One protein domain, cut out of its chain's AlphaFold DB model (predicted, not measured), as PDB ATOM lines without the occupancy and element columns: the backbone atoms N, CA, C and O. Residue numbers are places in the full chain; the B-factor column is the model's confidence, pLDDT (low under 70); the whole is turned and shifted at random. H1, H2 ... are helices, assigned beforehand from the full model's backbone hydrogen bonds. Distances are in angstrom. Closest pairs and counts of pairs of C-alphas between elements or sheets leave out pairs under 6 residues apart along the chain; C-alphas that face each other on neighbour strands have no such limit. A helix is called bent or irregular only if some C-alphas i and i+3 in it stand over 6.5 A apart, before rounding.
ATOM      1  N   SER A 166     137.056 186.551 196.261       54.38
ATOM      2  CA  SER A 166     138.123 186.771 197.241       54.38
ATOM      3  C   SER A 166     139.421 187.265 196.568       54.38
ATOM      4  O   SER A 166     140.442 186.585 196.572       54.38
ATOM      5  N   ASN A 167     139.372 188.419 195.905       78.44
ATOM      6  CA  ASN A 167     140.437 188.963 195.079       78.44
ATOM      7  C   ASN A 167     140.994 190.215 195.750       78.44
ATOM      8  O   ASN A 167     140.274 191.175 196.030       78.44
ATOM      9  N   LEU A 168     142.305 190.218 195.972       83.94
ATOM     10  CA  LEU A 168     143.053 191.332 196.544       83.94
ATOM     11  C   LEU A 168     142.772 192.669 195.834       83.94
ATOM     12  O   LEU A 168     142.652 193.694 196.504       83.94
ATOM     13  N   MET A 169     142.581 192.673 194.507       85.06
ATOM     14  CA  MET A 169     142.218 193.899 193.777       85.06
ATOM     15  C   MET A 169     140.887 194.503 194.231       85.06
ATOM     16  O   MET A 169     140.751 195.723 194.219       85.06
ATOM     17  N   GLY A 170     139.929 193.686 194.674       83.94
ATOM     18  CA  GLY A 170     138.646 194.164 195.191       83.94
ATOM     19  C   GLY A 170     138.757 194.882 196.543       83.94
ATOM     20  O   GLY A 170     137.890 195.684 196.876       83.94
ATOM     21  N   LEU A 171     139.824 194.634 197.318       87.06
ATOM     22  CA  LEU A 171     140.127 195.387 198.545       87.06
ATOM     23  C   LEU A 171     140.977 196.632 198.278       87.06
ATOM     24  O   LEU A 171     140.865 197.620 199.000       87.06
ATOM     25  N   LEU A 172     141.855 196.568 197.276       90.38
ATOM     26  CA  LEU A 172     142.776 197.653 196.925       90.38
ATOM     27  C   LEU A 172     142.163 198.681 195.971       90.38
ATOM     28  O   LEU A 172     142.784 199.713 195.711       90.38
ATOM     29  N   SER A 173     140.980 198.410 195.427       87.62
ATOM     30  CA  SER A 173     140.237 199.341 194.587       87.62
ATOM     31  C   SER A 173     138.912 199.719 195.244       87.62
ATOM     32  O   SER A 173     138.231 198.847 195.790       87.62
ATOM     33  N   PRO A 174     138.525 201.006 195.225       83.38
ATOM     34  CA  PRO A 174     137.203 201.413 195.674       83.38
ATOM     35  C   PRO A 174     136.124 200.692 194.868       83.38
ATOM     36  O   PRO A 174     136.236 200.566 193.649       83.38
ATOM     37  N   ARG A 175     135.036 200.279 195.525       69.19
ATOM     38  CA  ARG A 175     133.906 199.687 194.802       69.19
ATOM     39  C   ARG A 175     133.312 200.702 193.814       69.19
ATOM     40  O   ARG A 175     133.084 201.852 194.209       69.19
ATOM     41  N   PRO A 176     132.996 200.290 192.574       59.44
ATOM     42  CA  PRO A 176     132.433 201.156 191.541       59.44
ATOM     43  C   PRO A 176     130.927 201.398 191.733       59.44
ATOM     44  O   PRO A 176     130.231 201.727 190.783       59.44
ATOM     45  N   GLU A 177     130.399 201.277 192.959       55.81
ATOM     46  CA  GLU A 177     128.979 201.516 193.292       55.81
ATOM     47  C   GLU A 177     128.496 202.927 192.888       55.81
ATOM     48  O   GLU A 177     127.305 203.230 192.943       55.81
ATOM     49  N   ARG A 178     129.420 203.808 192.486       63.03
ATOM     50  CA  ARG A 178     129.148 205.128 191.933       63.03
ATOM     51  C   ARG A 178     129.882 205.313 190.619       63.03
ATOM     52  O   ARG A 178     131.026 204.890 190.469       63.03
ATOM     53  N   ASP A 179     129.231 206.052 189.736       74.00
ATOM     54  CA  ASP A 179     129.803 206.532 188.488       74.00
ATOM     55  C   ASP A 179     131.128 207.278 188.745       74.00
ATOM     56  O   ASP A 179     131.169 208.316 189.419       74.00
ATOM     57  N   VAL A 180     132.220 206.720 188.215       81.81
ATOM     58  CA  VAL A 180     133.590 207.239 188.353       81.81
ATOM     59  C   VAL A 180     133.689 208.668 187.817       81.81
ATOM     60  O   VAL A 180     134.467 209.479 188.335       81.81
ATOM     61  N   ASP A 181     132.856 209.028 186.837       81.94
ATOM     62  CA  ASP A 181     132.840 210.361 186.245       81.94
ATOM     63  C   ASP A 181     132.368 211.438 187.245       81.94
ATOM     64  O   ASP A 181     132.721 212.617 187.092       81.94
ATOM     65  N   GLN A 182     131.677 211.048 188.323       81.25
ATOM     66  CA  GLN A 182     131.208 211.935 189.398       81.25
ATOM     67  C   GLN A 182     132.245 212.166 190.508       81.25
ATOM     68  O   GLN A 182     132.039 213.014 191.384       81.25
ATOM     69  N   ILE A 183     133.372 211.444 190.495       84.06
ATOM     70  CA  ILE A 183     134.431 211.620 191.491       84.06
ATOM     71  C   ILE A 183     135.144 212.952 191.251       84.06
ATOM     72  O   ILE A 183     135.560 213.288 190.140       84.06
ATOM     73  N   GLY A 184     135.313 213.724 192.326       87.25
ATOM     74  CA  GLY A 184     136.051 214.978 192.264       87.25
ATOM     75  C   GLY A 184     137.524 214.752 191.886       87.25
ATOM     76  O   GLY A 184     138.145 213.786 192.332       87.25
ATOM     77  N   PRO A 185     138.142 215.662 191.111       89.62
ATOM     78  CA  PRO A 185     139.516 215.484 190.637       89.62
ATOM     79  C   PRO A 185     140.551 215.424 191.770       89.62
ATOM     80  O   PRO A 185     141.603 214.822 191.601       89.62
ATOM     81  N   ILE A 186     140.258 216.015 192.937       88.50
ATOM     82  CA  ILE A 186     141.126 215.927 194.122       88.50
ATOM     83  C   ILE A 186     141.096 214.513 194.709       88.50
ATOM     84  O   ILE A 186     142.135 214.014 195.120       88.50
ATOM     85  N   GLN A 187     139.927 213.871 194.754       88.75
ATOM     86  CA  GLN A 187     139.784 212.495 195.229       88.75
ATOM     87  C   GLN A 187     140.437 211.506 194.258       88.75
ATOM     88  O   GLN A 187     141.149 210.610 194.700       88.75
ATOM     89  N   LEU A 188     140.269 211.714 192.945       92.38
ATOM     90  CA  LEU A 188     140.977 210.930 191.929       92.38
ATOM     91  C   LEU A 188     142.495 211.064 192.082       92.38
ATOM     92  O   LEU A 188     143.185 210.053 192.130       92.38
ATOM     93  N   ALA A 189     143.010 212.290 192.227       93.94
ATOM     94  CA  ALA A 189     144.436 212.512 192.455       93.94
ATOM     95  C   ALA A 189     144.915 211.868 193.760       93.94
ATOM     96  O   ALA A 189     145.954 211.225 193.793       93.94
ATOM     97  N   PHE A 190     144.117 211.964 194.824       92.12
ATOM     98  CA  PHE A 190     144.424 211.341 196.105       92.12
ATOM     99  C   PHE A 190     144.574 209.816 196.009       92.12
ATOM    100  O   PHE A 190     145.435 209.256 196.683       92.12
ATOM    101  N   LEU A 191     143.785 209.134 195.176       93.62
ATOM    102  CA  LEU A 191     143.972 207.703 194.932       93.62
ATOM    103  C   LEU A 191     145.126 207.427 193.960       93.62
ATOM    104  O   LEU A 191     145.941 206.543 194.200       93.62
ATOM    105  N   GLY A 192     145.213 208.179 192.865       96.50
ATOM    106  CA  GLY A 192     146.239 207.952 191.852       96.50
ATOM    107  C   GLY A 192     147.662 208.216 192.341       96.50
ATOM    108  O   GLY A 192     148.573 207.522 191.906       96.50
ATOM    109  N   ASP A 193     147.845 209.142 193.287       96.31
ATOM    110  CA  ASP A 193     149.107 209.386 193.998       96.31
ATOM    111  C   ASP A 193     149.641 208.104 194.654       96.31
ATOM    112  O   ASP A 193     150.761 207.681 194.370       96.31
ATOM    113  N   VAL A 194     148.811 207.404 195.439       96.44
ATOM    114  CA  VAL A 194     149.246 206.175 196.125       96.44
ATOM    115  C   VAL A 194     149.411 204.991 195.165       96.44
ATOM    116  O   VAL A 194     150.322 204.183 195.338       96.44
ATOM    117  N   VAL A 195     148.593 204.901 194.107       97.38
ATOM    118  CA  VAL A 195     148.747 203.874 193.058       97.38
ATOM    119  C   VAL A 195     150.075 204.065 192.321       97.38
ATOM    120  O   VAL A 195     150.824 203.106 192.117       97.38
ATOM    121  N   TYR A 196     150.400 205.307 191.955       97.81
ATOM    122  CA  TYR A 196     151.668 205.638 191.315       97.81
ATOM    123  C   TYR A 196     152.855 205.406 192.254       97.81
ATOM    124  O   TYR A 196     153.875 204.856 191.834       97.81
ATOM    125  N   GLU A 197     152.727 205.758 193.534       96.38
ATOM    126  CA  GLU A 197     153.770 205.503 194.525       96.38
ATOM    127  C   GLU A 197     154.026 204.001 194.713       96.38
ATOM    128  O   GLU A 197     155.187 203.586 194.697       96.38
ATOM    129  N   LEU A 198     152.977 203.174 194.810       95.94
ATOM    130  CA  LEU A 198     153.105 201.716 194.884       95.94
ATOM    131  C   LEU A 198     153.848 201.169 193.661       95.94
ATOM    132  O   LEU A 198     154.819 200.425 193.810       95.94
ATOM    133  N   PHE A 199     153.445 201.596 192.460       95.12
ATOM    134  CA  PHE A 199     154.099 201.235 191.203       95.12
ATOM    135  C   PHE A 199     155.601 201.578 191.206       95.12
ATOM    136  O   PHE A 199     156.445 200.733 190.886       95.12
ATOM    137  N   VAL A 200     155.964 202.800 191.609       93.88
ATOM    138  CA  VAL A 200     157.364 203.253 191.640       93.88
ATOM    139  C   VAL A 200     158.172 202.531 192.726       93.88
ATOM    140  O   VAL A 200     159.306 202.112 192.471       93.88
ATOM    141  N   ARG A 201     157.615 202.336 193.930       92.88
ATOM    142  CA  ARG A 201     158.285 201.602 195.018       92.88
ATOM    143  C   ARG A 201     158.532 200.142 194.622       92.88
ATOM    144  O   ARG A 201     159.658 199.663 194.766       92.88
ATOM    145  N   ALA A 202     157.537 199.463 194.047       90.06
ATOM    146  CA  ALA A 202     157.654 198.083 193.571       90.06
ATOM    147  C   ALA A 202     158.702 197.918 192.457       90.06
ATOM    148  O   ALA A 202     159.400 196.900 192.391       90.06
ATOM    149  N   ARG A 203     158.869 198.940 191.609       87.38
ATOM    150  CA  ARG A 203     159.925 198.983 190.592       87.38
ATOM    151  C   ARG A 203     161.327 199.038 191.204       87.38
ATOM    152  O   ARG A 203     162.187 198.260 190.792       87.38
ATOM    153  N   TYR A 204     161.568 199.942 192.156       87.25
ATOM    154  CA  TYR A 204     162.918 200.228 192.662       87.25
ATOM    155  C   TYR A 204     163.361 199.398 193.867       87.25
ATOM    156  O   TYR A 204     164.556 199.388 194.162       87.25
ATOM    157  N   ILE A 205     162.452 198.688 194.546       84.31
ATOM    158  CA  ILE A 205     162.771 197.879 195.739       84.31
ATOM    159  C   ILE A 205     163.885 196.842 195.505       84.31
ATOM    160  O   ILE A 205     164.505 196.366 196.457       84.31
ATOM    161  N   TRP A 206     164.175 196.520 194.242       77.25
ATOM    162  CA  TRP A 206     165.240 195.615 193.835       77.25
ATOM    163  C   TRP A 206     166.071 196.182 192.665       77.25
ATOM    164  O   TRP A 206     165.506 196.867 191.809       77.25
ATOM    165  N   PRO A 207     167.370 195.834 192.532       73.75
ATOM    166  CA  PRO A 207     168.183 195.034 193.461       73.75
ATOM    167  C   PRO A 207     168.288 195.679 194.838       73.75
ATOM    168  O   PRO A 207     168.062 196.881 194.976       73.75
ATOM    169  N   ASN A 208     168.595 194.870 195.857       72.25
ATOM    170  CA  ASN A 208     168.722 195.359 197.224       72.25
ATOM    171  C   ASN A 208     169.758 196.502 197.272       72.25
ATOM    172  O   ASN A 208     170.909 196.344 196.864       72.25
ATOM    173  N   ARG A 209     169.322 197.671 197.740       78.69
ATOM    174  CA  ARG A 209     170.117 198.896 197.877       78.69
ATOM    175  C   ARG A 209     169.930 199.446 199.283       78.69
ATOM    176  O   ARG A 209     168.973 199.101 199.977       78.69
ATOM    177  N   ARG A 210     170.818 200.352 199.699       82.75
ATOM    178  CA  ARG A 210     170.634 201.070 200.966       82.75
ATOM    179  C   ARG A 210     169.299 201.814 200.931       82.75
ATOM    180  O   ARG A 210     168.969 202.449 199.932       82.75
ATOM    181  N   THR A 211     168.564 201.791 202.040       80.81
ATOM    182  CA  THR A 211     167.237 202.419 202.148       80.81
ATOM    183  C   THR A 211     167.246 203.898 201.754       80.81
ATOM    184  O   THR A 211     166.309 204.369 201.122       80.81
ATOM    185  N   ALA A 212     168.322 204.626 202.068       83.69
ATOM    186  CA  ALA A 212     168.467 206.029 201.685       83.69
ATOM    187  C   ALA A 212     168.543 206.227 200.159       83.69
ATOM    188  O   ALA A 212     167.934 207.159 199.634       83.69
ATOM    189  N   ASP A 213     169.239 205.339 199.447       86.38
ATOM    190  CA  ASP A 213     169.385 205.409 197.990       86.38
ATOM    191  C   ASP A 213     168.066 205.035 197.304       86.38
ATOM    192  O   ASP A 213     167.633 205.718 196.376       86.38
ATOM    193  N   LEU A 214     167.390 203.994 197.815       86.38
ATOM    194  CA  LEU A 214     166.051 203.596 197.377       86.38
ATOM    195  C   LEU A 214     165.063 204.760 197.517       86.38
ATOM    196  O   LEU A 214     164.444 205.163 196.534       86.38
ATOM    197  N   GLN A 215     164.978 205.350 198.714       86.75
ATOM    198  CA  GLN A 215     164.085 206.476 198.973       86.75
ATOM    199  C   GLN A 215     164.419 207.675 198.084       86.75
ATOM    200  O   GLN A 215     163.514 208.327 197.572       86.75
ATOM    201  N   SER A 216     165.704 207.963 197.866       90.06
ATOM    202  CA  SER A 216     166.126 209.076 197.011       90.06
ATOM    203  C   SER A 216     165.674 208.885 195.561       90.06
ATOM    204  O   SER A 216     165.176 209.833 194.956       90.06
ATOM    205  N   LYS A 217     165.781 207.664 195.017       90.00
ATOM    206  CA  LYS A 217     165.294 207.337 193.666       90.00
ATOM    207  C   LYS A 217     163.776 207.436 193.556       90.00
ATOM    208  O   LYS A 217     163.274 208.061 192.621       90.00
ATOM    209  N   VAL A 218     163.050 206.879 194.527       91.69
ATOM    210  CA  VAL A 218     161.584 206.958 194.556       91.69
ATOM    211  C   VAL A 218     161.142 208.420 194.628       91.69
ATOM    212  O   VAL A 218     160.416 208.863 193.745       91.69
ATOM    213  N   VAL A 219     161.665 209.214 195.572       92.69
ATOM    214  CA  VAL A 219     161.342 210.649 195.715       92.69
ATOM    215  C   VAL A 219     161.656 211.441 194.444       92.69
ATOM    216  O   VAL A 219     160.862 212.288 194.038       92.69
ATOM    217  N   ALA A 220     162.788 211.172 193.788       92.62
ATOM    218  CA  ALA A 220     163.142 211.838 192.537       92.62
ATOM    219  C   ALA A 220     162.144 211.556 191.399       92.62
ATOM    220  O   ALA A 220     161.997 212.408 190.519       92.62
ATOM    221  N   THR A 221     161.465 210.406 191.448       94.44
ATOM    222  CA  THR A 221     160.502 209.925 190.446       94.44
ATOM    223  C   THR A 221     159.068 210.361 190.750       94.44
ATOM    224  O   THR A 221     158.329 210.709 189.831       94.44
ATOM    225  N   VAL A 222     158.671 210.371 192.028       94.25
ATOM    226  CA  VAL A 222     157.299 210.719 192.446       94.25
ATOM    227  C   VAL A 222     157.090 212.212 192.700       94.25
ATOM    228  O   VAL A 222     155.962 212.644 192.893       94.25
ATOM    229  N   ARG A 223     158.143 213.039 192.687       93.19
ATOM    230  CA  ARG A 223     158.002 214.499 192.846       93.19
ATOM    231  C   ARG A 223     157.234 215.150 191.688       93.19
ATOM    232  O   ARG A 223     157.323 214.714 190.540       93.19
ATOM    233  N   ALA A 224     156.578 216.271 191.987       91.38
ATOM    234  CA  ALA A 224     155.699 216.984 191.058       91.38
ATOM    235  C   ALA A 224     156.372 217.387 189.731       91.38
ATOM    236  O   ALA A 224     155.732 217.356 188.683       91.38
ATOM    237  N   GLU A 225     157.658 217.746 189.742       92.56
ATOM    238  CA  GLU A 225     158.401 218.086 188.522       92.56
ATOM    239  C   GLU A 225     158.531 216.890 187.579       92.56
ATOM    240  O   GLU A 225     158.243 217.012 186.392       92.56
ATOM    241  N   ALA A 226     158.907 215.727 188.119       94.75
ATOM    242  CA  ALA A 226     159.068 214.506 187.337       94.75
ATOM    243  C   ALA A 226     157.720 214.032 186.774       94.75
ATOM    244  O   ALA A 226     157.640 213.639 185.610       94.75
ATOM    245  N   GLN A 227     156.650 214.146 187.568       96.94
ATOM    246  CA  GLN A 227     155.291 213.865 187.106       96.94
ATOM    247  C   GLN A 227     154.833 214.841 186.006       96.94
ATOM    248  O   GLN A 227     154.254 214.412 185.012       96.94
ATOM    249  N   SER A 228     155.119 216.145 186.130       96.00
ATOM    250  CA  SER A 228     154.785 217.142 185.096       96.00
ATOM    251  C   SER A 228     155.511 216.863 183.777       96.00
ATOM    252  O   SER A 228     154.912 216.981 182.708       96.00
ATOM    253  N   GLU A 229     156.784 216.463 183.828       96.00
ATOM    254  CA  GLU A 229     157.545 216.048 182.644       96.00
ATOM    255  C   GLU A 229     156.945 214.794 181.993       96.00
ATOM    256  O   GLU A 229     156.706 214.789 180.785       96.00
ATOM    257  N   LEU A 230     156.636 213.760 182.786       96.69
ATOM    258  CA  LEU A 230     155.974 212.548 182.291       96.69
ATOM    259  C   LEU A 230     154.611 212.850 181.665       96.69
ATOM    260  O   LEU A 230     154.309 212.327 180.595       96.69
ATOM    261  N   LEU A 231     153.808 213.725 182.278       97.19
ATOM    262  CA  LEU A 231     152.507 214.103 181.736       97.19
ATOM    263  C   LEU A 231     152.634 214.805 180.378       97.19
ATOM    264  O   LEU A 231     151.859 214.523 179.468       97.19
ATOM    265  N   LYS A 232     153.607 215.709 180.217       96.50
ATOM    266  CA  LYS A 232     153.848 216.394 178.934       96.50
ATOM    267  C   LYS A 232     154.229 215.409 177.833       96.50
ATOM    268  O   LYS A 232     153.726 215.511 176.713       96.50
ATOM    269  N   GLU A 233     155.072 214.432 178.159       96.62
ATOM    270  CA  GLU A 233     155.414 213.357 177.228       96.62
ATOM    271  C   GLU A 233     154.205 212.474 176.911       96.62
ATOM    272  O   GLU A 233     154.005 212.128 175.749       96.62
ATOM    273  N   MET A 234     153.387 212.143 177.913       96.75
ATOM    274  CA  MET A 234     152.202 211.298 177.764       96.75
ATOM    275  C   MET A 234     151.159 211.951 176.858       96.75
ATOM    276  O   MET A 234     150.703 211.327 175.912       96.75
ATOM    277  N   VAL A 235     150.848 213.233 177.065       96.19
ATOM    278  CA  VAL A 235     149.879 213.972 176.231       96.19
ATOM    279  C   VAL A 235     150.273 213.997 174.748       96.19
ATOM    280  O   VAL A 235     149.400 214.105 173.889       96.19
ATOM    281  N   THR A 236     151.572 213.891 174.455       95.12
ATOM    282  CA  THR A 236     152.109 213.920 173.086       95.12
ATOM    283  C   THR A 236     152.260 212.523 172.479       95.12
ATOM    284  O   THR A 236     152.070 212.357 171.280       95.12
ATOM    285  N   ASN A 237     152.631 211.522 173.285       96.31
ATOM    286  CA  ASN A 237     153.116 210.223 172.800       96.31
ATOM    287  C   ASN A 237     152.306 209.019 173.311       96.31
ATOM    288  O   ASN A 237     152.751 207.877 173.161       96.31
ATOM    289  N   PHE A 238     151.179 209.255 173.974       96.00
ATOM    290  CA  PHE A 238     150.235 208.235 174.409       96.00
ATOM    291  C   PHE A 238     148.843 208.610 173.902       96.00
ATOM    292  O   PHE A 238     148.453 209.781 173.938       96.00
ATOM    293  N   ASP A 239     148.111 207.623 173.396       96.19
ATOM    294  CA  ASP A 239     146.806 207.854 172.787       96.19
ATOM    295  C   ASP A 239     145.739 208.021 173.869       96.19
ATOM    296  O   ASP A 239     145.180 207.042 174.349       96.19
ATOM    297  N   LEU A 240     145.525 209.258 174.321       96.94
ATOM    298  CA  LEU A 240     144.510 209.598 175.318       96.94
ATOM    299  C   LEU A 240     143.152 209.828 174.654       96.94
ATOM    300  O   LEU A 240     143.027 210.698 173.783       96.94
ATOM    301  N   SER A 241     142.136 209.142 175.169       96.75
ATOM    302  CA  SER A 241     140.731 209.367 174.828       96.75
ATOM    303  C   SER A 241     140.243 210.750 175.277       96.75
ATOM    304  O   SER A 241     140.819 211.390 176.165       96.75
ATOM    305  N   ASP A 242     139.126 211.208 174.713       95.94
ATOM    306  CA  ASP A 242     138.526 212.496 175.079       95.94
ATOM    307  C   ASP A 242     138.110 212.557 176.554       95.94
ATOM    308  O   ASP A 242     138.300 213.585 177.213       95.94
ATOM    309  N   LYS A 243     137.618 211.439 177.105       94.44
ATOM    310  CA  LYS A 243     137.293 211.325 178.535       94.44
ATOM    311  C   LYS A 243     138.535 211.542 179.400       94.44
ATOM    312  O   LYS A 243     138.519 212.379 180.302       94.44
ATOM    313  N   GLU A 244     139.638 210.863 179.088       97.19
ATOM    314  CA  GLU A 244     140.911 210.991 179.811       97.19
ATOM    315  C   GLU A 244     141.484 212.413 179.716       97.19
ATOM    316  O   GLU A 244     141.941 212.977 180.715       97.19
ATOM    317  N   ARG A 245     141.385 213.051 178.543       96.81
ATOM    318  CA  ARG A 245     141.736 214.471 178.366       96.81
ATOM    319  C   ARG A 245     140.859 215.377 179.233       96.81
ATOM    320  O   ARG A 245     141.371 216.314 179.849       96.81
ATOM    321  N   GLY A 246     139.566 215.075 179.343       96.00
ATOM    322  CA  GLY A 246     138.643 215.735 180.263       96.00
ATOM    323  C   GLY A 246     139.080 215.614 181.726       96.00
ATOM    324  O   GLY A 246     139.109 216.616 182.449       96.00
ATOM    325  N   VAL A 247     139.504 214.425 182.166       96.19
ATOM    326  CA  VAL A 247     140.049 214.209 183.520       96.19
ATOM    327  C   VAL A 247     141.299 215.053 183.758       96.19
ATOM    328  O   VAL A 247     141.373 215.737 184.780       96.19
ATOM    329  N   LEU A 248     142.231 215.094 182.800       96.50
ATOM    330  CA  LEU A 248     143.426 215.940 182.895       96.50
ATOM    331  C   LEU A 248     143.072 217.423 183.064       96.50
ATOM    332  O   LEU A 248     143.654 218.114 183.904       96.50
ATOM    333  N   LEU A 249     142.096 217.923 182.303       94.81
ATOM    334  CA  LEU A 249     141.620 219.303 182.425       94.81
ATOM    335  C   LEU A 249     140.999 219.573 183.803       94.81
ATOM    336  O   LEU A 249     141.304 220.597 184.423       94.81
ATOM    337  N   ARG A 250     140.171 218.657 184.322       93.56
ATOM    338  CA  ARG A 250     139.598 218.771 185.675       93.56
ATOM    339  C   ARG A 250     140.691 218.767 186.748       93.56
ATOM    340  O   ARG A 250     140.661 219.613 187.641       93.56
ATOM    341  N   GLY A 251     141.675 217.878 186.630       93.00
ATOM    342  CA  GLY A 251     142.821 217.773 187.534       93.00
ATOM    343  C   GLY A 251     143.658 219.051 187.597       93.00
ATOM    344  O   GLY A 251     143.896 219.576 188.686       93.00
ATOM    345  N   ARG A 252     143.994 219.643 186.441       92.44
ATOM    346  CA  ARG A 252     144.723 220.928 186.378       92.44
ATOM    347  C   ARG A 252     143.975 222.064 187.080       92.44
ATOM    348  O   ARG A 252     144.588 222.967 187.653       92.44
ATOM    349  N   ASN A 253     142.646 222.017 187.069       88.12
ATOM    350  CA  ASN A 253     141.790 223.049 187.650       88.12
ATOM    351  C   ASN A 253     141.386 222.784 189.112       88.12
ATOM    352  O   ASN A 253     140.871 223.689 189.772       88.12
ATOM    353  N   ALA A 254     141.673 221.598 189.656       81.19
ATOM    354  CA  ALA A 254     141.263 221.172 190.996       81.19
ATOM    355  C   ALA A 254     141.810 222.066 192.131       81.19
ATOM    356  O   ALA A 254     141.154 222.286 193.149       81.19
ATOM    357  N   GLY A 255     143.010 222.627 191.950       58.53
ATOM    358  CA  GLY A 255     143.658 223.518 192.920       58.53
ATOM    359  C   GLY A 255     143.179 224.976 192.893       58.53
ATOM    360  O   GLY A 255     143.535 225.744 193.791       58.53
ATOM    361  N   SER A 256     142.388 225.363 191.887       50.38
ATOM    362  CA  SER A 256     141.986 226.754 191.628       50.38
ATOM    363  C   SER A 256     140.660 227.142 192.294       50.38
ATOM    364  O   SER A 256     140.415 228.326 192.510       50.38
ATOM    365  N   SER A 257     139.813 226.165 192.631       41.75
ATOM    366  CA  SER A 257     138.393 226.380 192.957       41.75
ATOM    367  C   SER A 257     138.027 226.215 194.441       41.75
ATOM    368  O   SER A 257     137.073 226.839 194.895       41.75
ATOM    369  N   SER A 258     138.786 225.461 195.249       36.53
ATOM    370  CA  SER A 258     138.416 225.188 196.660       36.53
ATOM    371  C   SER A 258     138.996 226.173 197.693       36.53
ATOM    372  O   SER A 258     138.772 226.039 198.897       36.53
ATOM    373  N   SER A 259     139.763 227.167 197.258       33.78
ATOM    374  CA  SER A 259     140.366 228.173 198.129       33.78
ATOM    375  C   SER A 259     140.429 229.470 197.338       33.78
ATOM    376  O   SER A 259     141.214 229.564 196.401       33.78
ATOM    377  N   GLY A 260     139.669 230.499 197.730       31.72
ATOM    378  CA  GLY A 260     139.748 231.864 197.173       31.72
ATOM    379  C   GLY A 260     141.119 232.549 197.336       31.72
ATOM    380  O   GLY A 260     141.253 233.759 197.216       31.72
ATOM    381  N   THR A 261     142.158 231.781 197.649       33.94
ATOM    382  CA  THR A 261     143.563 232.122 197.505       33.94
ATOM    383  C   THR A 261     144.107 231.218 196.405       33.94
ATOM    384  O   THR A 261     144.222 230.012 196.632       33.94
ATOM    385  N   ARG A 262     144.464 231.777 195.233       40.94
ATOM    386  CA  ARG A 262     145.347 231.090 194.272       40.94
ATOM    387  C   ARG A 262     146.477 230.493 195.100       40.94
ATOM    388  O   ARG A 262     147.226 231.262 195.713       40.94
ATOM    389  N   ARG A 263     146.558 229.162 195.212       46.69
ATOM    390  CA  ARG A 263     147.674 228.497 195.886       46.69
ATOM    391  C   ARG A 263     148.923 228.957 195.145       46.69
ATOM    392  O   ARG A 263     149.239 228.450 194.076       46.69
ATOM    393  N   ARG A 264     149.608 229.975 195.680       44.81
ATOM    394  CA  ARG A 264     151.001 230.238 195.335       44.81
ATOM    395  C   ARG A 264     151.671 228.893 195.561       44.81
ATOM    396  O   ARG A 264     151.625 228.397 196.690       44.81
ATOM    397  N   GLY A 265     152.183 228.283 194.491       49.25
ATOM    398  CA  GLY A 265     152.991 227.076 194.609       49.25
ATOM    399  C   GLY A 265     154.033 227.271 195.720       49.25
ATOM    400  O   GLY A 265     154.355 228.416 196.067       49.25
ATOM    401  N   PRO A 266     154.518 226.194 196.354       45.03
ATOM    402  CA  PRO A 266     155.503 226.310 197.417       45.03
ATOM    403  C   PRO A 266     156.618 227.271 197.004       45.03
ATOM    404  O   PRO A 266     157.115 227.198 195.885       45.03
ATOM    405  N   LYS A 267     157.006 228.171 197.921       46.38
ATOM    406  CA  LYS A 267     157.963 229.284 197.717       46.38
ATOM    407  C   LYS A 267     159.286 228.911 197.025       46.38
ATOM    408  O   LYS A 267     160.025 229.807 196.642       46.38
ATOM    409  N   ARG A 268     159.598 227.614 196.919       46.97
ATOM    410  CA  ARG A 268     160.750 227.059 196.197       46.97
ATOM    411  C   ARG A 268     160.652 227.246 194.684       46.97
ATOM    412  O   ARG A 268     161.678 227.293 194.020       46.97
ATOM    413  N   PHE A 269     159.441 227.368 194.156       49.72
ATOM    414  CA  PHE A 269     159.198 227.562 192.739       49.72
ATOM    415  C   PHE A 269     158.849 229.028 192.504       49.72
ATOM    416  O   PHE A 269     157.925 229.562 193.121       49.72
ATOM    417  N   GLY A 270     159.594 229.695 191.623       49.66
ATOM    418  CA  GLY A 270     159.218 231.008 191.099       49.66
ATOM    419  C   GLY A 270     157.877 230.968 190.347       49.66
ATOM    420  O   GLY A 270     157.107 230.015 190.455       49.66
ATOM    421  N   GLY A 271     157.588 231.996 189.543       44.56
ATOM    422  CA  GLY A 271     156.285 232.196 188.879       44.56
ATOM    423  C   GLY A 271     155.689 230.997 188.110       44.56
ATOM    424  O   GLY A 271     154.476 230.959 187.941       44.56
ATOM    425  N   GLY A 272     156.491 229.998 187.712       54.41
ATOM    426  CA  GLY A 272     156.044 228.763 187.041       54.41
ATOM    427  C   GLY A 272     155.625 227.596 187.953       54.41
ATOM    428  O   GLY A 272     155.159 226.576 187.455       54.41
ATOM    429  N   GLY A 273     155.753 227.716 189.279       62.69
ATOM    430  CA  GLY A 273     155.468 226.616 190.211       62.69
ATOM    431  C   GLY A 273     154.025 226.123 190.206       62.69
ATOM    432  O   GLY A 273     153.781 224.945 190.428       62.69
ATOM    433  N   ALA A 274     153.057 227.000 189.932       75.38
ATOM    434  CA  ALA A 274     151.648 226.614 189.910       75.38
ATOM    435  C   ALA A 274     151.347 225.581 188.807       75.38
ATOM    436  O   ALA A 274     150.660 224.605 189.083       75.38
ATOM    437  N   ALA A 275     151.922 225.752 187.611       86.31
ATOM    438  CA  ALA A 275     151.692 224.856 186.477       86.31
ATOM    439  C   ALA A 275     152.216 223.436 186.741       86.31
ATOM    440  O   ALA A 275     151.530 222.466 186.446       86.31
ATOM    441  N   VAL A 276     153.387 223.313 187.379       88.06
ATOM    442  CA  VAL A 276     153.968 222.010 187.752       88.06
ATOM    443  C   VAL A 276     153.045 221.240 188.699       88.06
ATOM    444  O   VAL A 276     152.791 220.059 188.486       88.06
ATOM    445  N   TYR A 277     152.499 221.908 189.720       86.56
ATOM    446  CA  TYR A 277     151.568 221.268 190.654       86.56
ATOM    447  C   TYR A 277     150.225 220.924 190.007       86.56
ATOM    448  O   TYR A 277     149.645 219.893 190.336       86.56
ATOM    449  N   GLN A 278     149.729 221.763 189.095       92.00
ATOM    450  CA  GLN A 278     148.511 221.473 188.333       92.00
ATOM    451  C   GLN A 278     148.696 220.259 187.420       92.00
ATOM    452  O   GLN A 278     147.815 219.406 187.374       92.00
ATOM    453  N   ASP A 279     149.839 220.159 186.739       94.44
ATOM    454  CA  ASP A 279     150.186 219.000 185.917       94.44
ATOM    455  C   ASP A 279     150.334 217.734 186.769       94.44
ATOM    456  O   ASP A 279     149.736 216.720 186.439       94.44
ATOM    457  N   SER A 280     151.059 217.789 187.889       94.38
ATOM    458  CA  SER A 280     151.192 216.651 188.817       94.38
ATOM    459  C   SER A 280     149.830 216.184 189.346       94.38
ATOM    460  O   SER A 280     149.501 215.010 189.245       94.38
ATOM    461  N   THR A 281     148.965 217.113 189.771       94.88
ATOM    462  CA  THR A 281     147.604 216.765 190.226       94.88
ATOM    463  C   THR A 281     146.774 216.143 189.096       94.88
ATOM    464  O   THR A 281     145.976 215.240 189.328       94.88
ATOM    465  N   ALA A 282     146.927 216.626 187.859       96.69
ATOM    466  CA  ALA A 282     146.236 216.066 186.701       96.69
ATOM    467  C   ALA A 282     146.724 214.660 186.353       96.69
ATOM    468  O   ALA A 282     145.906 213.792 186.058       96.69
ATOM    469  N   PHE A 283     148.033 214.439 186.419       98.06
ATOM    470  CA  PHE A 283     148.657 213.137 186.231       98.06
ATOM    471  C   PHE A 283     148.135 212.121 187.253       98.06
ATOM    472  O   PHE A 283     147.622 211.073 186.867       98.06
ATOM    473  N   GLU A 284     148.165 212.470 188.540       97.94
ATOM    474  CA  GLU A 284     147.615 211.640 189.615       97.94
ATOM    475  C   GLU A 284     146.115 211.386 189.399       97.94
ATOM    476  O   GLU A 284     145.659 210.251 189.495       97.94
ATOM    477  N   ALA A 285     145.333 212.408 189.032       96.88
ATOM    478  CA  ALA A 285     143.903 212.239 188.775       96.88
ATOM    479  C   ALA A 285     143.616 211.275 187.615       96.88
ATOM    480  O   ALA A 285     142.662 210.502 187.692       96.88
ATOM    481  N   LEU A 286     144.429 211.294 186.558       97.88
ATOM    482  CA  LEU A 286     144.293 210.369 185.433       97.88
ATOM    483  C   LEU A 286     144.619 208.924 185.841       97.88
ATOM    484  O   LEU A 286     143.886 208.002 185.473       97.88
ATOM    485  N   ILE A 287     145.671 208.720 186.641       97.88
ATOM    486  CA  ILE A 287     145.998 207.398 187.200       97.88
ATOM    487  C   ILE A 287     144.852 206.897 188.075       97.88
ATOM    488  O   ILE A 287     144.384 205.784 187.873       97.88
ATOM    489  N   GLY A 288     144.348 207.724 188.995       95.62
ATOM    490  CA  GLY A 288     143.234 207.344 189.864       95.62
ATOM    491  C   GLY A 288     141.952 207.038 189.089       95.62
ATOM    492  O   GLY A 288     141.258 206.083 189.420       95.62
ATOM    493  N   TYR A 289     141.659 207.808 188.035       95.31
ATOM    494  CA  TYR A 289     140.503 207.575 187.168       95.31
ATOM    495  C   TYR A 289     140.568 206.210 186.496       95.31
ATOM    496  O   TYR A 289     139.677 205.394 186.701       95.31
ATOM    497  N   THR A 290     141.642 205.957 185.744       94.94
ATOM    498  CA  THR A 290     141.830 204.686 185.026       94.94
ATOM    499  C   THR A 290     141.909 203.507 185.987       94.94
ATOM    500  O   THR A 290     141.359 202.455 185.695       94.94
ATOM    501  N   TYR A 291     142.523 203.681 187.162       93.81
ATOM    502  CA  TYR A 291     142.579 202.639 188.181       93.81
ATOM    503  C   TYR A 291     141.188 202.203 188.649       93.81
ATOM    504  O   TYR A 291     140.973 201.020 188.848       93.81
ATOM    505  N   ILE A 292     140.225 203.115 188.799       90.69
ATOM    506  CA  ILE A 292     138.868 202.734 189.222       90.69
ATOM    507  C   ILE A 292     138.029 202.251 188.032       90.69
ATOM    508  O   ILE A 292     137.257 201.308 188.179       90.69
ATOM    509  N   SER A 293     138.139 202.905 186.873       89.88
ATOM    510  CA  SER A 293     137.238 202.656 185.742       89.88
ATOM    511  C   SER A 293     137.636 201.458 184.884       89.88
ATOM    512  O   SER A 293     136.756 200.755 184.398       89.88
ATOM    513  N   ASN A 294     138.933 201.227 184.665       90.06
ATOM    514  CA  ASN A 294     139.415 200.168 183.782       90.06
ATOM    515  C   ASN A 294     140.874 199.785 184.106       90.06
ATOM    516  O   ASN A 294     141.830 200.466 183.717       90.06
ATOM    517  N   PHE A 295     141.060 198.645 184.781       89.75
ATOM    518  CA  PHE A 295     142.390 198.158 185.160       89.75
ATOM    519  C   PHE A 295     143.303 197.836 183.976       89.75
ATOM    520  O   PHE A 295     144.515 198.012 184.104       89.75
ATOM    521  N   GLU A 296     142.764 197.387 182.842       90.31
ATOM    522  CA  GLU A 296     143.562 197.134 181.636       90.31
ATOM    523  C   GLU A 296     144.125 198.447 181.099       90.31
ATOM    524  O   GLU A 296     145.324 198.566 180.848       90.31
ATOM    525  N   ARG A 297     143.287 199.483 181.049       93.94
ATOM    526  CA  ARG A 297     143.707 200.819 180.640       93.94
ATOM    527  C   ARG A 297     144.726 201.430 181.602       93.94
ATOM    528  O   ARG A 297     145.709 202.039 181.176       93.94
ATOM    529  N   CYS A 298     144.532 201.235 182.906       95.00
ATOM    530  CA  CYS A 298     145.506 201.633 183.922       95.00
ATOM    531  C   CYS A 298     146.848 200.905 183.725       95.00
ATOM    532  O   CYS A 298     147.914 201.525 183.784       95.00
ATOM    533  N   PHE A 299     146.801 199.601 183.430       94.06
ATOM    534  CA  PHE A 299     147.979 198.800 183.110       94.06
ATOM    535  C   PHE A 299     148.718 199.336 181.880       94.06
ATOM    536  O   PHE A 299     149.925 199.547 181.969       94.06
ATOM    537  N   GLU A 300     148.029 199.609 180.768       94.31
ATOM    538  CA  GLU A 300     148.642 200.176 179.557       94.31
ATOM    539  C   GLU A 300     149.395 201.475 179.855       94.31
ATOM    540  O   GLU A 300     150.538 201.666 179.424       94.31
ATOM    541  N   MET A 301     148.762 202.364 180.623       95.81
ATOM    542  CA  MET A 301     149.327 203.662 180.957       95.81
ATOM    543  C   MET A 301     150.558 203.529 181.862       95.81
ATOM    544  O   MET A 301     151.600 204.129 181.588       95.81
ATOM    545  N   LEU A 302     150.481 202.712 182.916       95.50
ATOM    546  CA  LEU A 302     151.623 202.461 183.798       95.50
ATOM    547  C   LEU A 302     152.742 201.669 183.092       95.50
ATOM    548  O   LEU A 302     153.917 201.903 183.371       95.50
ATOM    549  N   ASP A 303     152.429 200.769 182.155       93.31
ATOM    550  CA  ASP A 303     153.417 200.053 181.335       93.31
ATOM    551  C   ASP A 303     154.150 201.015 180.388       93.31
ATOM    552  O   ASP A 303     155.377 200.949 180.250       93.31
ATOM    553  N   TRP A 304     153.426 201.973 179.799       95.00
ATOM    554  CA  TRP A 304     154.026 203.062 179.031       95.00
ATOM    555  C   TRP A 304     154.953 203.916 179.906       95.00
ATOM    556  O   TRP A 304     156.099 204.162 179.520       95.00
ATOM    557  N   ILE A 305     154.518 204.299 181.116       95.31
ATOM    558  CA  ILE A 305     155.364 205.035 182.071       95.31
ATOM    559  C   ILE A 305     156.606 204.209 182.430       95.31
ATOM    560  O   ILE A 305     157.715 204.745 182.421       95.31
ATOM    561  N   ARG A 306     156.453 202.900 182.686       91.94
ATOM    562  CA  ARG A 306     157.565 201.985 182.990       91.94
ATOM    563  C   ARG A 306     158.643 202.065 181.916       91.94
ATOM    564  O   ARG A 306     159.795 202.313 182.251       91.94
ATOM    565  N   LYS A 307     158.261 201.942 180.639       90.50
ATOM    566  CA  LYS A 307     159.184 202.013 179.491       90.50
ATOM    567  C   LYS A 307     159.927 203.351 179.427       90.50
ATOM    568  O   LYS A 307     161.119 203.380 179.112       90.50
ATOM    569  N   ARG A 308     159.258 204.464 179.751       92.69
ATOM    570  CA  ARG A 308     159.891 205.794 179.815       92.69
ATOM    571  C   ARG A 308     160.886 205.901 180.965       92.69
ATOM    572  O   ARG A 308     161.976 206.427 180.761       92.69
ATOM    573  N   LEU A 309     160.542 205.384 182.143       90.75
ATOM    574  CA  LEU A 309     161.447 205.345 183.292       90.75
ATOM    575  C   LEU A 309     162.654 204.434 183.033       90.75
ATOM    576  O   LEU A 309     163.780 204.855 183.276       90.75
ATOM    577  N   ASP A 310     162.442 203.244 182.463       86.31
ATOM    578  CA  ASP A 310     163.509 202.329 182.024       86.31
ATOM    579  C   ASP A 310     164.488 203.022 181.069       86.31
ATOM    580  O   ASP A 310     165.694 202.978 181.282       86.31
ATOM    581  N   SER A 311     163.976 203.758 180.079       86.38
ATOM    582  CA  SER A 311     164.815 204.486 179.112       86.38
ATOM    583  C   SER A 311     165.661 205.601 179.748       86.38
ATOM    584  O   SER A 311     166.697 205.987 179.206       86.38
ATOM    585  N   ARG A 312     165.215 206.160 180.880       85.12
ATOM    586  CA  ARG A 312     165.929 207.210 181.628       85.12
ATOM    587  C   ARG A 312     166.953 206.618 182.605       85.12
ATOM    588  O   ARG A 312     167.976 207.249 182.882       85.12
ATOM    589  N   ASP A 313     166.697 205.415 183.112       81.38
ATOM    590  CA  ASP A 313     167.535 204.718 184.085       81.38
ATOM    591  C   ASP A 313     168.695 203.966 183.404       81.38
ATOM    592  O   ASP A 313     168.614 202.777 183.122       81.38
ATOM    593  N   LYS A 314     169.852 204.623 183.242       64.81
ATOM    594  CA  LYS A 314     171.076 204.004 182.674       64.81
ATOM    595  C   LYS A 314     171.636 202.805 183.463       64.81
ATOM    596  O   LYS A 314     172.520 202.111 182.974       64.81
ATOM    597  N   GLU A 315     171.191 202.600 184.705       57.50
ATOM    598  CA  GLU A 315     171.664 201.527 185.598       57.50
ATOM    599  C   GLU A 315     170.866 200.222 185.474       57.50
ATOM    600  O   GLU A 315     171.283 199.193 186.012       57.50
ATOM    601  N   VAL A 316     169.700 200.253 184.831       54.06
ATOM    602  CA  VAL A 316     168.851 199.074 184.666       54.06
ATOM    603  C   VAL A 316     169.222 198.453 183.324       54.06
ATOM    604  O   VAL A 316     168.666 198.810 182.296       54.06
ATOM    605  N   GLY A 317     170.225 197.571 183.320       47.69
ATOM    606  CA  GLY A 317     170.605 196.847 182.106       47.69
ATOM    607  C   GLY A 317     169.414 196.085 181.511       47.69
ATOM    608  O   GLY A 317     168.585 195.557 182.258       47.69
ATOM    609  N   ASP A 318     169.373 195.996 180.178       43.56
ATOM    610  CA  ASP A 318     168.278 195.440 179.355       43.56
ATOM    611  C   ASP A 318     167.776 194.044 179.792       43.56
ATOM    612  O   ASP A 318     166.668 193.628 179.457       43.56
ATOM    613  N   ALA A 319     168.560 193.314 180.590       44.88
ATOM    614  CA  ALA A 319     168.234 191.986 181.102       44.88
ATOM    615  C   ALA A 319     167.232 191.961 182.281       44.88
ATOM    616  O   ALA A 319     166.694 190.898 182.582       44.88
ATOM    617  N   VAL A 320     166.964 193.080 182.974       49.97
ATOM    618  CA  VAL A 320     166.229 193.060 184.266       49.97
ATOM    619  C   VAL A 320     164.698 192.976 184.118       49.97
ATOM    620  O   VAL A 320     164.016 192.628 185.083       49.97
ATOM    621  N   PHE A 321     164.133 193.234 182.933       54.34
ATOM    622  CA  PHE A 321     162.671 193.322 182.752       54.34
ATOM    623  C   PHE A 321     162.146 192.677 181.455       54.34
ATOM    624  O   PHE A 321     161.106 193.074 180.936       54.34
ATOM    625  N   SER A 322     162.840 191.654 180.946       48.25
ATOM    626  CA  SER A 322     162.566 191.011 179.644       48.25
ATOM    627  C   SER A 322     161.198 190.303 179.534       48.25
ATOM    628  O   SER A 322     160.734 189.994 178.436       48.25
ATOM    629  N   ARG A 323     160.485 190.064 180.647       53.22
ATOM    630  CA  ARG A 323     159.163 189.421 180.601       53.22
ATOM    631  C   ARG A 323     158.053 190.449 180.375       53.22
ATOM    632  O   ARG A 323     157.898 191.394 181.147       53.22
ATOM    633  N   LYS A 324     157.243 190.225 179.334       59.16
ATOM    634  CA  LYS A 324     156.005 190.969 179.059       59.16
ATOM    635  C   LYS A 324     155.062 190.796 180.256       59.16
ATOM    636  O   LYS A 324     154.486 189.725 180.420       59.16
ATOM    637  N   LYS A 325     154.949 191.815 181.117       65.75
ATOM    638  CA  LYS A 325     153.900 191.850 182.147       65.75
ATOM    639  C   LYS A 325     152.545 191.871 181.439       65.75
ATOM    640  O   LYS A 325     152.423 192.505 180.392       65.75
ATOM    641  N   SER A 326     151.578 191.141 181.975       72.44
ATOM    642  CA  SER A 326     150.289 190.878 181.329       72.44
ATOM    643  C   SER A 326     149.103 191.517 182.050       72.44
ATOM    644  O   SER A 326     148.045 191.663 181.453       72.44
ATOM    645  N   SER A 327     149.280 191.933 183.310       83.19
ATOM    646  CA  SER A 327     148.218 192.534 184.120       83.19
ATOM    647  C   SER A 327     148.712 193.670 185.017       83.19
ATOM    648  O   SER A 327     149.900 193.771 185.346       83.19
ATOM    649  N   LEU A 328     147.774 194.510 185.472       85.19
ATOM    650  CA  LEU A 328     148.030 195.587 186.434       85.19
ATOM    651  C   LEU A 328     148.664 195.059 187.727       85.19
ATOM    652  O   LEU A 328     149.639 195.627 188.212       85.19
ATOM    653  N   MET A 329     148.162 193.939 188.250       85.00
ATOM    654  CA  MET A 329     148.703 193.335 189.469       85.00
ATOM    655  C   MET A 329     150.159 192.907 189.308       85.00
ATOM    656  O   MET A 329     150.985 193.188 190.171       85.00
ATOM    657  N   GLU A 330     150.522 192.287 188.184       82.62
ATOM    658  CA  GLU A 330     151.928 191.975 187.911       82.62
ATOM    659  C   GLU A 330     152.786 193.235 187.831       82.62
ATOM    660  O   GLU A 330     153.963 193.209 188.196       82.62
ATOM    661  N   LEU A 331     152.224 194.343 187.343       84.75
ATOM    662  CA  LEU A 331     152.921 195.617 187.229       84.75
ATOM    663  C   LEU A 331     153.195 196.260 188.590       84.75
ATOM    664  O   LEU A 331     154.317 196.730 188.788       84.75
ATOM    665  N   LEU A 332     152.221 196.207 189.502       86.44
ATOM    666  CA  LEU A 332     152.305 196.703 190.880       86.44
ATOM    667  C   LEU A 332     153.143 195.805 191.802       86.44
ATOM    668  O   LEU A 332     153.545 196.241 192.878       86.44
ATOM    669  N   LEU A 333     153.444 194.574 191.382       81.06
ATOM    670  CA  LEU A 333     154.298 193.659 192.129       81.06
ATOM    671  C   LEU A 333     155.784 193.787 191.750       81.06
ATOM    672  O   LEU A 333     156.139 193.951 190.568       81.06
ATOM    673  N   PRO A 334     156.692 193.645 192.736       71.12
ATOM    674  CA  PRO A 334     158.096 193.371 192.459       71.12
ATOM    675  C   PRO A 334     158.229 192.061 191.663       71.12
ATOM    676  O   PRO A 334     157.413 191.157 191.799       71.12
ATOM    677  N   HIS A 335     159.253 191.954 190.811       63.22
ATOM    678  CA  HIS A 335     159.412 190.819 189.886       63.22
ATOM    679  C   HIS A 335     159.380 189.442 190.601       63.22
ATOM    680  O   HIS A 335     160.067 189.309 191.616       63.22
ATOM    681  N   PRO A 336     158.669 188.424 190.063       53.97
ATOM    682  CA  PRO A 336     158.422 187.133 190.729       53.97
ATOM    683  C   PRO A 336     159.673 186.276 190.968       53.97
ATOM    684  O   PRO A 336     159.723 185.532 191.938       53.97
ATOM    685  N   ASP A 337     160.718 186.421 190.149       56.78
ATOM    686  CA  ASP A 337     161.984 185.671 190.302       56.78
ATOM    687  C   ASP A 337     162.819 186.086 191.536       56.78
ATOM    688  O   ASP A 337     164.001 185.756 191.648       56.78
ATOM    689  N   ARG A 338     162.248 186.879 192.446       68.00
ATOM    690  CA  ARG A 338     162.952 187.459 193.589       68.00
ATOM    691  C   ARG A 338     162.502 186.760 194.858       68.00
ATOM    692  O   ARG A 338     161.354 186.882 195.271       68.00
TER     693      ARG A 338
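This is residues 166 to 338 of the 481 residues of the protein "Hypothetical protein" of Odontella aurita (UniProt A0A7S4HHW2). Two long helices, H2 and H6, cross nearly at right angles as the core of a compact all-helix domain; H4 and H5 pack on H6, H3 folds back along the last part of H2, and H7 folds back from the end of H6. The short H8 packs on H2 and H7, while the short H1 lies at the margin and touches no helix. The printed part has 173 residues with eight named helices, H1 to H8 in chain order, and no named strand. The radius of gyration of the C-alphas is 16.6 A, and the C-alphas span 51 by 41 by 29 A.

H1 is residues 168 to 172, beginning at C-alpha 168 (143.053, 191.332, 196.544). H2, residues 185 to 204, is 28.0 A long. H3 is residues 211 to 222, 16.2 A, and H4 residues 224 to 237, 19.6 A. H5, residues 242 to 257, is 22.6 A; it has a kink of 28 degrees near residue 251 and is irregular, with C-alphas 252 and 255 7.1 A apart. H6, residues 273 to 293, is the longest at 30.4 A, beginning at C-alpha 273 (155.468, 226.616, 190.211). H7 is residues 295 to 312, 25.5 A. H8, residues 328 to 332, ends at C-alpha 332 (152.305, 196.703, 190.880).

H2 and H6 are the hubs, each touching four helices. They touch about perpendicular at 85 degrees; their closest C-alphas, of Gly 192 and Gly 288, are 3.7 A apart. H5 touches H6 at a steep tilt of 48 degrees, opposite ways, closest at C-alphas 251 and 282, 3.9 A. With residues 276 to 283 alone, H6 touches H4, closest at C-alphas 279 and 228, 5.0 A. H6 and H7 form a helical hairpin at 43 degrees, closest at C-alphas 290 and 298, 4.9 A. H2 and H3 form another at 41 degrees, closest at C-alphas 201 and 218, 6.3 A. H8 touches H7, closest at C-alphas 328 and 299, 4.6 A, and H2, closest at C-alphas 332 and 199, 4.9 A. H1 is close to H8 but not clearly touching, at 7.8 A between C-alphas 169 and 329. Every O i to N i+4 pair is within hydrogen-bond range in H1, H3, H6, H7 and H8; in H2 it is 15 of 16, in H4 9 of 10 and in H5 9 of 12.

The C-alphas farthest apart, of Gly 260 and Asp 337, are 51.7 A apart. The printed part has no cut. The links H1 to H2, H5 to H6 and H7 to H8 are long. The mean pLDDT of the printed part is 81.4; 40 residues are under 70, among them 255 to 273 and 314 to 325.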